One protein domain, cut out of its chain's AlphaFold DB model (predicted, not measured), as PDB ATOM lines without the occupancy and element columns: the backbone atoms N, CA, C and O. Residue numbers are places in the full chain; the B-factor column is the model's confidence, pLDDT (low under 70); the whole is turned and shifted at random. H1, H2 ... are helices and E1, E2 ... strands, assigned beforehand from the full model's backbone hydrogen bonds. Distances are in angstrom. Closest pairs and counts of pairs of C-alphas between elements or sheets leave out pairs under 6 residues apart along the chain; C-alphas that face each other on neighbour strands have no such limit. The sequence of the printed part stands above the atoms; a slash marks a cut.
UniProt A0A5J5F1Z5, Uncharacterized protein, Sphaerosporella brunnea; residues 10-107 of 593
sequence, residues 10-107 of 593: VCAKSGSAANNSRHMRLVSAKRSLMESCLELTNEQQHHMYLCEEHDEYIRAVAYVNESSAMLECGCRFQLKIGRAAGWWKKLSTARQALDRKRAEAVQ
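What this domain is: This is residues 10 to 107 of the 593 residues of an uncharacterized protein of Sphaerosporella brunnea (UniProt A0A5J5F1Z5). A four-stranded sheet is curled like part of a barrel, and the long helix H4 packs on its strand E2. H1 and H2 lie away from the sheet, with the short H3 between them and it. The printed part has 98 residues, with helices H1 to H3, then strands E1 to E4, then H4; the sheet's order is E1, E2, E3, E4, all antiparallel. The class is mixed, and the whole is compact, with a radius of gyration of the C-alphas of 13.4 A and spans of 32 by 31 by 28 A.

How they stand to each other: E1, residues 48 to 51, E2, residues 56 to 65, E3, residues 68 to 71, and E4, residues 76 to 78, form a meander, each strand the antiparallel neighbour and hairpin partner of the one before. N 49 and O 58 are 2.9 A apart, N 61 and O 70 2.8 A, and N 69 and O 77 2.9 A, within hydrogen-bond range. E2 bends by 71 degrees at residue 62. H4, residues 91 to 107, is on the sheet; its closest C-alphas to E2 are Arg 95 and Tyr 63, 6.4 A. H3, residues 42 to 45, is close to H4 but not clearly touching, closest C-alphas Gln 44 and Lys 101, 7.9 A. H1, residues 10 to 14, is likewise close to H3, Val 10 and Glu 43, 8.0 A, and to H2, residues 17 to 28, Cys 11 and Asn 20, 8.0 A. H2 is apart from H3, H4 and the strands. Each O i to N i+4 pair in H4 is within hydrogen-bond range, against 7 of 8 in H2 and 0 of 1 in H1, where 1 of 2 O i to N i+3 pairs is; H3 is too short for an i+4 pair.

Where its parts are: E2 is 22.3 A long, from C-alpha 56 at (206.127, 159.899, 226.211). H4 is 24.5 A long and ends at C-alpha 107, (227.662, 162.159, 241.530). H2 is 17.7 A long; H1 begins at C-alpha 10, (223.442, 178.224, 231.262).

The domain as a whole: The C-alphas farthest apart, Lys 13 and Glu 53, are 35.3 A apart. The printed part has no cut. The links H2 to H3 and E4 to H4 are long. Residues 12 to 18, of which 12 to 14 belong to H1, stand free. Mean pLDDT of the printed part is 76.0; residues 10 to 40, 42 to 44 and 84 to 86 are under 70.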
ATOM      1  N   VAL A  10     222.984 178.573 232.619       42.81
ATOM      2  CA  VAL A  10     223.442 178.224 231.262       42.81
ATOM      3  C   VAL A  10     222.892 179.207 230.219       42.81
ATOM      4  O   VAL A  10     223.655 179.719 229.403       42.81
ATOM      5  N   CYS A  11     221.603 179.562 230.292       44.19
ATOM      6  CA  CYS A  11     220.973 180.535 229.384       44.19
ATOM      7  C   CYS A  11     221.476 181.973 229.596       44.19
ATOM      8  O   CYS A  11     221.457 182.781 228.667       44.19
ATOM      9  N   ALA A  12     221.938 182.301 230.806       49.88
ATOM     10  CA  ALA A  12     222.499 183.615 231.116       49.88
ATOM     11  C   ALA A  12     223.806 183.897 230.351       49.88
ATOM     12  O   ALA A  12     224.077 185.048 230.023       49.88
ATOM     13  N   LYS A  13     224.592 182.858 230.026       46.44
ATOM     14  CA  LYS A  13     225.861 183.000 229.293       46.44
ATOM     15  C   LYS A  13     225.713 182.964 227.767       46.44
ATOM     16  O   LYS A  13     226.593 183.463 227.079       46.44
ATOM     17  N   SER A  14     224.627 182.402 227.225       46.38
ATOM     18  CA  SER A  14     224.428 182.226 225.772       46.38
ATOM     19  C   SER A  14     223.471 183.231 225.112       46.38
ATOM     20  O   SER A  14     223.278 183.173 223.900       46.38
ATOM     21  N   GLY A  15     222.931 184.184 225.883       39.62
ATOM     22  CA  GLY A  15     222.315 185.414 225.379       39.62
ATOM     23  C   GLY A  15     220.989 185.229 224.633       39.62
ATOM     24  O   GLY A  15     220.974 185.145 223.410       39.62
ATOM     25  N   SER A  16     219.868 185.230 225.369       43.25
ATOM     26  CA  SER A  16     218.590 185.866 224.981       43.25
ATOM     27  C   SER A  16     217.460 185.449 225.933       43.25
ATOM     28  O   SER A  16     217.059 184.285 225.979       43.25
ATOM     29  N   ALA A  17     216.873 186.415 226.648       47.75
ATOM     30  CA  ALA A  17     215.672 186.218 227.469       47.75
ATOM     31  C   ALA A  17     214.447 185.727 226.659       47.75
ATOM     32  O   ALA A  17     213.502 185.190 227.239       47.75
ATOM     33  N   ALA A  18     214.465 185.862 225.327       52.44
ATOM     34  CA  ALA A  18     213.380 185.429 224.448       52.44
ATOM     35  C   ALA A  18     213.278 183.896 224.330       52.44
ATOM     36  O   ALA A  18     212.171 183.373 224.197       52.44
ATOM     37  N   ASN A  19     214.391 183.164 224.464       50.72
ATOM     38  CA  ASN A  19     214.380 181.697 224.404       50.72
ATOM     39  C   ASN A  19     213.679 181.079 225.627       50.72
ATOM     40  O   ASN A  19     212.915 180.127 225.481       50.72
ATOM     41  N   ASN A  20     213.836 181.683 226.811       46.12
ATOM     42  CA  ASN A  20     213.157 181.244 228.038       46.12
ATOM     43  C   ASN A  20     211.638 181.515 228.012       46.12
ATOM     44  O   ASN A  20     210.863 180.755 228.584       46.12
ATOM     45  N   SER A  21     211.182 182.578 227.343       44.44
ATOM     46  CA  SER A  21     209.743 182.843 227.179       44.44
ATOM     47  C   SER A  21     209.100 181.922 226.134       44.44
ATOM     48  O   SER A  21     207.950 181.521 226.297       44.44
ATOM     49  N   ARG A  22     209.847 181.544 225.083       53.09
ATOM     50  CA  ARG A  22     209.420 180.562 224.067       53.09
ATOM     51  C   ARG A  22     209.296 179.153 224.666       53.09
ATOM     52  O   ARG A  22     208.347 178.442 224.349       53.09
ATOM     53  N   HIS A  23     210.194 178.807 225.592       48.12
ATOM     54  CA  HIS A  23     210.156 177.586 226.400       48.12
ATOM     55  C   HIS A  23     208.830 177.424 227.158       48.12
ATOM     56  O   HIS A  23     208.138 176.435 226.953       48.12
ATOM     57  N   MET A  24     208.414 178.427 227.941       38.88
ATOM     58  CA  MET A  24     207.172 178.332 228.724       38.88
ATOM     59  C   MET A  24     205.917 178.175 227.853       38.88
ATOM     60  O   MET A  24     204.938 177.587 228.304       38.88
ATOM     61  N   ARG A  25     205.925 178.666 226.604       47.72
ATOM     62  CA  ARG A  25     204.769 178.561 225.695       47.72
ATOM     63  C   ARG A  25     204.674 177.208 224.992       47.72
ATOM     64  O   ARG A  25     203.595 176.628 224.990       47.72
ATOM     65  N   LEU A  26     205.783 176.672 224.471       44.84
ATOM     66  CA  LEU A  26     205.805 175.335 223.847       44.84
ATOM     67  C   LEU A  26     205.524 174.217 224.865       44.84
ATOM     68  O   LEU A  26     204.874 173.232 224.533       44.84
ATOM     69  N   VAL A  27     205.959 174.410 226.111       43.12
ATOM     70  CA  VAL A  27     205.717 173.503 227.243       43.12
ATOM     71  C   VAL A  27     204.260 173.554 227.737       43.12
ATOM     72  O   VAL A  27     203.726 172.549 228.194       43.12
ATOM     73  N   SER A  28     203.564 174.688 227.599       39.81
ATOM     74  CA  SER A  28     202.185 174.838 228.103       39.81
ATOM     75  C   SER A  28     201.100 174.246 227.187       39.81
ATOM     76  O   SER A  28     199.969 174.063 227.636       39.81
ATOM     77  N   ALA A  29     201.411 173.934 225.924       45.12
ATOM     78  CA  ALA A  29     200.416 173.556 224.913       45.12
ATOM     79  C   ALA A  29     199.916 172.092 224.995       45.12
ATOM     80  O   ALA A  29     198.940 171.749 224.334       45.12
ATOM     81  N   LYS A  30     200.524 171.231 225.827       47.19
ATOM     82  CA  LYS A  30     200.069 169.846 226.094       47.19
ATOM     83  C   LYS A  30     200.041 169.542 227.598       47.19
ATOM     84  O   LYS A  30     200.697 168.632 228.092       47.19
ATOM     85  N   ARG A  31     199.275 170.341 228.345       43.25
ATOM     86  CA  ARG A  31     199.272 170.348 229.820       43.25
ATOM     87  C   ARG A  31     198.851 169.025 230.484       43.25
ATOM     88  O   ARG A  31     199.208 168.823 231.635       43.25
ATOM     89  N   SER A  32     198.136 168.128 229.795       47.34
ATOM     90  CA  SER A  32     197.634 166.876 230.392       47.34
ATOM     91  C   SER A  32     198.633 165.711 230.403       47.34
ATOM     92  O   SER A  32     198.395 164.747 231.114       47.34
ATOM     93  N   LEU A  33     199.731 165.777 229.638       53.72
ATOM     94  CA  LEU A  33     200.745 164.705 229.559       53.72
ATOM     95  C   LEU A  33     202.030 165.028 230.348       53.72
ATOM     96  O   LEU A  33     202.991 164.273 230.297       53.72
ATOM     97  N   MET A  34     202.073 166.165 231.052       52.31
ATOM     98  CA  MET A  34     203.328 166.752 231.542       52.31
ATOM     99  C   MET A  34     203.402 166.935 233.065       52.31
ATOM    100  O   MET A  34     204.384 167.487 233.563       52.31
ATOM    101  N   GLU A  35     202.418 166.453 233.831       57.06
ATOM    102  CA  GLU A  35     202.475 166.523 235.302       57.06
ATOM    103  C   GLU A  35     203.704 165.792 235.879       57.06
ATOM    104  O   GLU A  35     204.244 166.237 236.887       57.06
ATOM    105  N   SER A  36     204.249 164.785 235.182       55.50
ATOM    106  CA  SER A  36     205.489 164.083 235.560       55.50
ATOM    107  C   SER A  36     206.788 164.872 235.315       55.50
ATOM    108  O   SER A  36     207.833 164.512 235.846       55.50
ATOM    109  N   CYS A  37     206.763 165.952 234.526       53.75
ATOM    110  CA  CYS A  37     207.969 166.712 234.150       53.75
ATOM    111  C   CYS A  37     208.156 168.019 234.942       53.75
ATOM    112  O   CYS A  37     209.148 168.726 234.731       53.75
ATOM    113  N   LEU A  38     207.210 168.373 235.819       55.97
ATOM    114  CA  LEU A  38     207.215 169.636 236.569       55.97
ATOM    115  C   LEU A  38     208.300 169.701 237.656       55.97
ATOM    116  O   LEU A  38     208.665 170.797 238.078       55.97
ATOM    117  N   GLU A  39     208.848 168.555 238.063       65.12
ATOM    118  CA  GLU A  39     209.930 168.471 239.054       65.12
ATOM    119  C   GLU A  39     211.331 168.558 238.427       65.12
ATOM    120  O   GLU A  39     212.329 168.704 239.134       65.12
ATOM    121  N   LEU A  40     211.428 168.524 237.093       66.56
ATOM    122  CA  LEU A  40     212.709 168.591 236.399       66.56
ATOM    123  C   LEU A  40     213.262 170.021 236.386       66.56
ATOM    124  O   LEU A  40     212.571 170.997 236.091       66.56
ATOM    125  N   THR A  41     214.562 170.148 236.635       73.62
ATOM    126  CA  THR A  41     215.288 171.409 236.450       73.62
ATOM    127  C   THR A  41     215.210 171.859 234.984       73.62
ATOM    128  O   THR A  41     215.230 171.033 234.071       73.62
ATOM    129  N   ASN A  42     215.199 173.174 234.722       66.19
ATOM    130  CA  ASN A  42     215.195 173.717 233.348       66.19
ATOM    131  C   ASN A  42     216.320 173.134 232.465       66.19
ATOM    132  O   ASN A  42     216.203 173.095 231.246       66.19
ATOM    133  N   GLU A  43     217.423 172.683 233.066       64.81
ATOM    134  CA  GLU A  43     218.530 172.051 232.346       64.81
ATOM    135  C   GLU A  43     218.236 170.599 231.934       64.81
ATOM    136  O   GLU A  43     218.734 170.156 230.902       64.81
ATOM    137  N   GLN A  44     217.413 169.866 232.690       68.00
ATOM    138  CA  GLN A  44     216.960 168.515 232.329       68.00
ATOM    139  C   GLN A  44     215.957 168.548 231.169       68.00
ATOM    140  O   GLN A  44     215.955 167.657 230.322       68.00
ATOM    141  N   GLN A  45     215.158 169.612 231.066       79.62
ATOM    142  CA  GLN A  45     214.127 169.742 230.033       79.62
ATOM    143  C   GLN A  45     214.699 169.919 228.613       79.62
ATOM    144  O   GLN A  45     214.027 169.587 227.641       79.62
ATOM    145  N   HIS A  46     215.948 170.381 228.456       84.56
ATOM    146  CA  HIS A  46     216.570 170.579 227.134       84.56
ATOM    147  C   HIS A  46     217.012 169.280 226.436       84.56
ATOM    148  O   HIS A  46     217.384 169.315 225.258       84.56
ATOM    149  N   HIS A  47     216.984 168.152 227.149       89.88
ATOM    150  CA  HIS A  47     217.328 166.830 226.623       89.88
ATOM    151  C   HIS A  47     216.111 165.896 226.525       89.88
ATOM    152  O   HIS A  47     216.285 164.733 226.182       89.88
ATOM    153  N   MET A  48     214.902 166.387 226.815       92.25
ATOM    154  CA  MET A  48     213.645 165.633 226.756       92.25
ATOM    155  C   MET A  48     212.977 165.809 225.387       92.25
ATOM    156  O   MET A  48     212.751 166.939 224.951       92.25
ATOM    157  N   TYR A  49     212.620 164.710 224.723       92.75
ATOM    158  CA  TYR A  49     211.968 164.714 223.410       92.75
ATOM    159  C   TYR A  49     210.745 163.795 223.419       92.75
ATOM    160  O   TYR A  49     210.788 162.731 224.026       92.75
ATOM    161  N   LEU A  50     209.659 164.192 222.748       94.25
ATOM    162  CA  LEU A  50     208.471 163.344 222.608       94.25
ATOM    163  C   LEU A  50     208.795 162.183 221.662       94.25
ATOM    164  O   LEU A  50     209.035 162.404 220.474       94.25
ATOM    165  N   CYS A  51     208.826 160.966 222.188       95.88
ATOM    166  CA  CYS A  51     208.996 159.762 221.396       95.88
ATOM    167  C   CYS A  51     207.657 159.379 220.760       95.88
ATOM    168  O   CYS A  51     206.702 159.094 221.473       95.88
ATOM    169  N   GLU A  52     207.582 159.347 219.430       92.00
ATOM    170  CA  GLU A  52     206.334 159.029 218.717       92.00
ATOM    171  C   GLU A  52     205.871 157.581 218.934       92.00
ATOM    172  O   GLU A  52     204.675 157.318 218.913       92.00
ATOM    173  N   GLU A  53     206.799 156.651 219.182       93.50
ATOM    174  CA  GLU A  53     206.469 155.239 219.425       93.50
ATOM    175  C   GLU A  53     205.856 155.002 220.810       93.50
ATOM    176  O   GLU A  53     205.025 154.112 220.967       93.50
ATOM    177  N   HIS A  54     206.252 155.803 221.803       91.31
ATOM    178  CA  HIS A  54     205.856 155.617 223.201       91.31
ATOM    179  C   HIS A  54     204.856 156.678 223.695       91.31
ATOM    180  O   HIS A  54     204.331 156.539 224.790       91.31
ATOM    181  N   ASP A  55     204.606 157.735 222.911       92.19
ATOM    182  CA  ASP A  55     203.822 158.933 223.280       92.19
ATOM    183  C   ASP A  55     204.244 159.567 224.624       92.19
ATOM    184  O   ASP A  55     203.465 160.207 225.330       92.19
ATOM    185  N   GLU A  56     205.526 159.420 224.967       92.50
ATOM    186  CA  GLU A  56     206.127 159.899 226.211       92.50
ATOM    187  C   GLU A  56     207.323 160.814 225.929       92.50
ATOM    188  O   GLU A  56     208.010 160.699 224.908       92.50
ATOM    189  N   TYR A  57     207.591 161.751 226.844       92.06
ATOM    190  CA  TYR A  57     208.814 162.545 226.793       92.06
ATOM    191  C   TYR A  57     209.974 161.739 227.365       92.06
ATOM    192  O   TYR A  57     210.030 161.477 228.562       92.06
ATOM    193  N   ILE A  58     210.921 161.396 226.502       93.56
ATOM    194  CA  ILE A  58     212.043 160.523 226.824       93.56
ATOM    195  C   ILE A  58     213.340 161.309 226.658       93.56
ATOM    196  O   ILE A  58     213.501 162.111 225.729       93.56
ATOM    197  N   ARG A  59     214.278 161.116 227.586       94.69
ATOM    198  CA  ARG A  59     215.565 161.808 227.562       94.69
ATOM    199  C   ARG A  59     216.453 161.249 226.447       94.69
ATOM    200  O   ARG A  59     216.463 160.052 226.172       94.69
ATOM    201  N   ALA A  60     217.223 162.116 225.798       95.94
ATOM    202  CA  ALA A  60     218.268 161.697 224.873       95.94
ATOM    203  C   ALA A  60     219.460 161.089 225.626       95.94
ATOM    204  O   ALA A  60     220.017 161.714 226.524       95.94
ATOM    205  N   VAL A  61     219.896 159.908 225.194       96.88
ATOM    206  CA  VAL A  61     221.111 159.229 225.670       96.88
ATOM    207  C   VAL A  61     222.313 159.637 224.834       96.88
ATOM    208  O   VAL A  61     223.409 159.786 225.358       96.88
ATOM    209  N   ALA A  62     222.150 159.843 223.528       96.56
ATOM    210  CA  ALA A  62     223.265 160.225 222.669       96.56
ATOM    211  C   ALA A  62     222.816 161.124 221.521       96.56
ATOM    212  O   ALA A  62     221.792 160.881 220.889       96.56
ATOM    213  N   TYR A  63     223.629 162.127 221.195       95.88
ATOM    214  CA  TYR A  63     223.480 162.905 219.966       95.88
ATOM    215  C   TYR A  63     224.349 162.292 218.868       95.88
ATOM    216  O   TYR A  63     225.563 162.526 218.830       95.88
ATOM    217  N   VAL A  64     223.734 161.500 217.984       93.62
ATOM    218  CA  VAL A  64     224.430 160.766 216.914       93.62
ATOM    219  C   VAL A  64     225.042 161.749 215.914       93.62
ATOM    220  O   VAL A  64     226.232 161.673 215.620       93.62
ATOM    221  N   ASN A  65     224.260 162.728 215.455       94.44
ATOM    222  CA  ASN A  65     224.696 163.811 214.569       94.44
ATOM    223  C   ASN A  65     223.803 165.058 214.761       94.44
ATOM    224  O   ASN A  65     222.972 165.099 215.667       94.44
ATOM    225  N   GLU A  66     223.962 166.091 213.930       91.81
ATOM    226  CA  GLU A  66     223.174 167.336 214.035       91.81
ATOM    227  C   GLU A  66     221.665 167.138 213.809       91.81
ATOM    228  O   GLU A  66     220.843 167.937 214.272       91.81
ATOM    229  N   SER A  67     221.297 166.060 213.115       91.12
ATOM    230  CA  SER A  67     219.931 165.758 212.706       91.12
ATOM    231  C   SER A  67     219.305 164.581 213.450       91.12
ATOM    232  O   SER A  67     218.155 164.250 213.171       91.12
ATOM    233  N   SER A  68     219.996 163.946 214.404       94.44
ATOM    234  CA  SER A  68     219.434 162.812 215.140       94.44
ATOM    235  C   SER A  68     220.031 162.574 216.528       94.44
ATOM    236  O   SER A  68     221.235 162.723 216.749       94.44
ATOM    237  N   ALA A  69     219.169 162.156 217.457       96.06
ATOM    238  CA  ALA A  69     219.529 161.633 218.772       96.06
ATOM    239  C   ALA A  69     218.938 160.241 218.999       96.06
ATOM    240  O   ALA A  69     217.932 159.877 218.396       96.06
ATOM    241  N   MET A  70     219.575 159.489 219.889       97.44
ATOM    242  CA  MET A  70     219.067 158.249 220.456       97.44
ATOM    243  C   MET A  70     218.417 158.552 221.806       97.44
ATOM    244  O   MET A  70     219.044 159.214 222.637       97.44
ATOM    245  N   LEU A  71     217.185 158.096 222.013       97.06
ATOM    246  CA  LEU A  71     216.439 158.260 223.263       97.06
ATOM    247  C   LEU A  71     216.694 157.088 224.229       97.06
ATOM    248  O   LEU A  71     217.183 156.042 223.808       97.06
ATOM    249  N   GLU A  72     216.366 157.249 225.515       95.88
ATOM    250  CA  GLU A  72     216.510 156.197 226.546       95.88
ATOM    251  C   GLU A  72     215.711 154.928 226.227       95.88
ATOM    252  O   GLU A  72     216.157 153.833 226.554       95.88
ATOM    253  N   CYS A  73     214.602 155.046 225.497       96.50
ATOM    254  CA  CYS A  73     213.839 153.902 224.992       96.50
ATOM    255  C   CYS A  73     214.478 153.180 223.793       96.50
ATOM    256  O   CYS A  73     213.930 152.192 223.318       96.50
ATOM    257  N   GLY A  74     215.600 153.672 223.259       97.06
ATOM    258  CA  GLY A  74     216.252 153.115 222.068       97.06
ATOM    259  C   GLY A  74     215.709 153.630 220.730       97.06
ATOM    260  O   GLY A  74     216.267 153.302 219.684       97.06
ATOM    261  N   CYS A  75     214.670 154.471 220.726       96.88
ATOM    262  CA  CYS A  75     214.161 155.087 219.499       96.88
ATOM    263  C   CYS A  75     215.089 156.202 218.997       96.88
ATOM    264  O   CYS A  75     215.704 156.943 219.775       96.88
ATOM    265  N   ARG A  76     215.120 156.391 217.675       96.00
ATOM    266  CA  ARG A  76     215.852 157.484 217.030       96.00
ATOM    267  C   ARG A  76     214.937 158.691 216.825       96.00
ATOM    268  O   ARG A  76     213.924 158.595 216.145       96.00
ATOM    269  N   PHE A  77     215.325 159.844 217.357       94.25
ATOM    270  CA  PHE A  77     214.584 161.100 217.230       94.25
ATOM    271  C   PHE A  77     215.272 162.057 216.252       94.25
ATOM    272  O   PHE A  77     216.491 162.238 216.319       94.25
ATOM    273  N   GLN A  78     214.509 162.700 215.365       92.81
ATOM    274  CA  GLN A  78     215.049 163.648 214.390       92.81
ATOM    275  C   GLN A  78     215.232 165.045 215.003       92.81
ATOM    276  O   GLN A  78     214.292 165.686 215.468       92.81
ATOM    277  N   LEU A  79     216.462 165.551 214.965       89.12
ATOM    278  CA  LEU A  79     216.852 166.847 215.511       89.12
ATOM    279  C   LEU A  79     217.078 167.904 214.429       89.12
ATOM    280  O   LEU A  79     217.173 167.626 213.236       89.12
ATOM    281  N   LYS A  80     217.182 169.154 214.884       85.06
ATOM    282  CA  LYS A  80     217.547 170.321 214.070       85.06
ATOM    283  C   LYS A  80     218.601 171.171 214.796       85.06
ATOM    284  O   LYS A  80     218.389 172.365 215.012       85.06
ATOM    285  N   ILE A  81     219.703 170.553 215.233       85.06
ATOM    286  CA  ILE A  81     220.838 171.277 215.836       85.06
ATOM    287  C   ILE A  81     221.485 172.156 214.752       85.06
ATOM    288  O   ILE A  81     221.538 171.767 213.591       85.06
ATOM    289  N   GLY A  82     221.912 173.371 215.101       75.75
ATOM    290  CA  GLY A  82     222.574 174.293 214.163       75.75
ATOM    291  C   GLY A  82     221.642 175.132 213.282       75.75
ATOM    292  O   GLY A  82     222.086 176.107 212.678       75.75
ATOM    293  N   ARG A  83     220.330 174.852 213.255       75.19
ATOM    294  CA  ARG A  83     219.348 175.751 212.622       75.19
ATOM    295  C   ARG A  83     218.962 176.885 213.576       75.19
ATOM    296  O   ARG A  83     218.928 176.692 214.787       75.19
ATOM    297  N   ALA A  84     218.603 178.052 213.032       56.28
ATOM    298  CA  ALA A  84     218.273 179.270 213.794       56.28
ATOM    299  C   ALA A  84     217.156 179.102 214.853       56.28
ATOM    300  O   ALA A  84     217.014 179.948 215.733       56.28
ATOM    301  N   ALA A  85     216.391 178.008 214.777       59.22
ATOM    302  CA  ALA A  85     215.303 177.660 215.684       59.22
ATOM    303  C   ALA A  85     215.651 176.590 216.740       59.22
ATOM    304  O   ALA A  85     214.824 176.303 217.603       59.22
ATOM    305  N   GLY A  86     216.834 175.970 216.675       67.19
ATOM    306  CA  GLY A  86     217.245 174.909 217.596       67.19
ATOM    307  C   GLY A  86     217.789 175.441 218.926       67.19
ATOM    308  O   GLY A  86     218.422 176.493 218.979       67.19
ATOM    309  N   TRP A  87     217.587 174.675 220.002       76.06
ATOM    310  CA  TRP A  87     218.157 174.941 221.335       76.06
ATOM    311  C   TRP A  87     219.685 174.995 221.316       76.06
ATOM    312  O   TRP A  87     220.311 175.815 221.987       76.06
ATOM    313  N   TRP A  88     220.279 174.121 220.507       87.06
ATOM    314  CA  TRP A  88     221.715 173.964 220.380       87.06
ATOM    315  C   TRP A  88     222.174 174.516 219.032       87.06
ATOM    316  O   TRP A  88     221.753 174.040 217.976       87.06
ATOM    317  N   LYS A  89     223.066 175.513 219.064       86.75
ATOM    318  CA  LYS A  89     223.702 176.067 217.855       86.75
ATOM    319  C   LYS A  89     224.812 175.168 217.300       86.75
ATOM    320  O   LYS A  89     225.133 175.273 216.128       86.75
ATOM    321  N   LYS A  90     225.419 174.328 218.143       91.81
ATOM    322  CA  LYS A  90     226.509 173.412 217.782       91.81
ATOM    323  C   LYS A  90     226.282 172.058 218.451       91.81
ATOM    324  O   LYS A  90     225.906 172.012 219.624       91.81
ATOM    325  N   LEU A  91     226.551 170.972 217.724       91.31
ATOM    326  CA  LEU A  91     226.444 169.599 218.233       91.31
ATOM    327  C   LEU A  91     227.363 169.344 219.432       91.31
ATOM    328  O   LEU A  91     226.954 168.698 220.392       91.31
ATOM    329  N   SER A  92     228.576 169.900 219.412       93.12
ATOM    330  CA  SER A  92     229.536 169.781 220.515       93.12
ATOM    331  C   SER A  92     228.989 170.341 221.829       93.12
ATOM    332  O   SER A  92     229.143 169.714 222.872       93.12
ATOM    333  N   THR A  93     228.271 171.469 221.785       90.19
ATOM    334  CA  THR A  93     227.633 172.058 222.971       90.19
ATOM    335  C   THR A  93     226.506 171.175 223.510       90.19
ATOM    336  O   THR A  93     226.384 171.028 224.724       90.19
ATOM    337  N   ALA A  94     225.708 170.566 222.627       91.06
ATOM    338  CA  ALA A  94     224.650 169.637 223.026       91.06
ATOM    339  C   ALA A  94     225.223 168.386 223.713       91.06
ATOM    340  O   ALA A  94     224.731 167.982 224.764       91.06
ATOM    341  N   ARG A  95     226.299 167.817 223.148       94.25
ATOM    342  CA  ARG A  95     227.019 166.665 223.715       94.25
ATOM    343  C   ARG A  95     227.634 166.995 225.073       94.25
ATOM    344  O   ARG A  95     227.317 166.330 226.046       94.25
ATOM    345  N   GLN A  96     228.383 168.094 225.170       93.12
ATOM    346  CA  GLN A  96     228.993 168.526 226.429       93.12
ATOM    347  C   GLN A  96     227.952 168.763 227.536       93.12
ATOM    348  O   GLN A  96     228.188 168.437 228.699       93.12
ATOM    349  N   ALA A  97     226.792 169.333 227.192       91.62
ATOM    350  CA  ALA A  97     225.707 169.524 228.149       91.62
ATOM    351  C   ALA A  97     225.132 168.189 228.646       91.62
ATOM    352  O   ALA A  97     224.888 168.058 229.846       91.62
ATOM    353  N   LEU A  98     224.970 167.214 227.746       93.38
ATOM    354  CA  LEU A  98     224.491 165.875 228.078       93.38
ATOM    355  C   LEU A  98     225.498 165.097 228.937       93.38
ATOM    356  O   LEU A  98     225.111 164.483 229.929       93.38
ATOM    357  N   ASP A  99     226.788 165.173 228.613       92.94
ATOM    358  CA  ASP A  99     227.851 164.496 229.365       92.94
ATOM    359  C   ASP A  99     227.989 165.059 230.780       92.94
ATOM    360  O   ASP A  99     228.089 164.306 231.747       92.94
ATOM    361  N   ARG A 100     227.890 166.385 230.936       90.81
ATOM    362  CA  ARG A 100     227.832 167.010 232.263       90.81
ATOM    363  C   ARG A 100     226.641 166.498 233.075       90.81
ATOM    364  O   ARG A 100     226.791 166.250 234.262       90.81
ATOM    365  N   LYS A 101     225.474 166.303 232.449       88.06
ATOM    366  CA  LYS A 101     224.295 165.760 233.142       88.06
ATOM    367  C   LYS A 101     224.475 164.308 233.565       88.06
ATOM    368  O   LYS A 101     224.028 163.941 234.644       88.06
ATOM    369  N   ARG A 102     225.157 163.500 232.755       90.00
ATOM    370  CA  ARG A 102     225.543 162.139 233.147       90.00
ATOM    371  C   ARG A 102     226.492 162.149 234.341       90.00
ATOM    372  O   ARG A 102     226.279 161.387 235.272       90.00
ATOM    373  N   ALA A 103     227.482 163.041 234.344       89.88
ATOM    374  CA  ALA A 103     228.400 163.186 235.471       89.88
ATOM    375  C   ALA A 103     227.681 163.630 236.759       89.88
ATOM    376  O   ALA A 103     227.952 163.085 237.823       89.88
ATOM    377  N   GLU A 104     226.733 164.569 236.662       88.81
ATOM    378  CA  GLU A 104     225.904 164.998 237.799       88.81
ATOM    379  C   GLU A 104     225.034 163.856 238.349       88.81
ATOM    380  O   GLU A 104     224.912 163.731 239.562       88.81
ATOM    381  N   ALA A 105     224.465 163.009 237.482       87.12
ATOM    382  CA  ALA A 105     223.686 161.844 237.911       87.12
ATOM    383  C   ALA A 105     224.555 160.818 238.659       87.12
ATOM    384  O   ALA A 105     224.196 160.396 239.749       87.12
ATOM    385  N   VAL A 106     225.748 160.510 238.132       89.75
ATOM    386  CA  VAL A 106     226.712 159.621 238.808       89.75
ATOM    387  C   VAL A 106     227.151 160.195 240.159       89.75
ATOM    388  O   VAL A 106     227.355 159.450 241.113       89.75
ATOM    389  N   GLN A 107     227.296 161.518 240.269       87.44
ATOM    390  CA  GLN A 107     227.662 162.159 241.530       87.44
ATOM    391  C   GLN A 107     226.528 162.121 242.564       87.44
ATOM    392  O   GLN A 107     226.815 161.957 243.747       87.44
TER     393      GLN A 107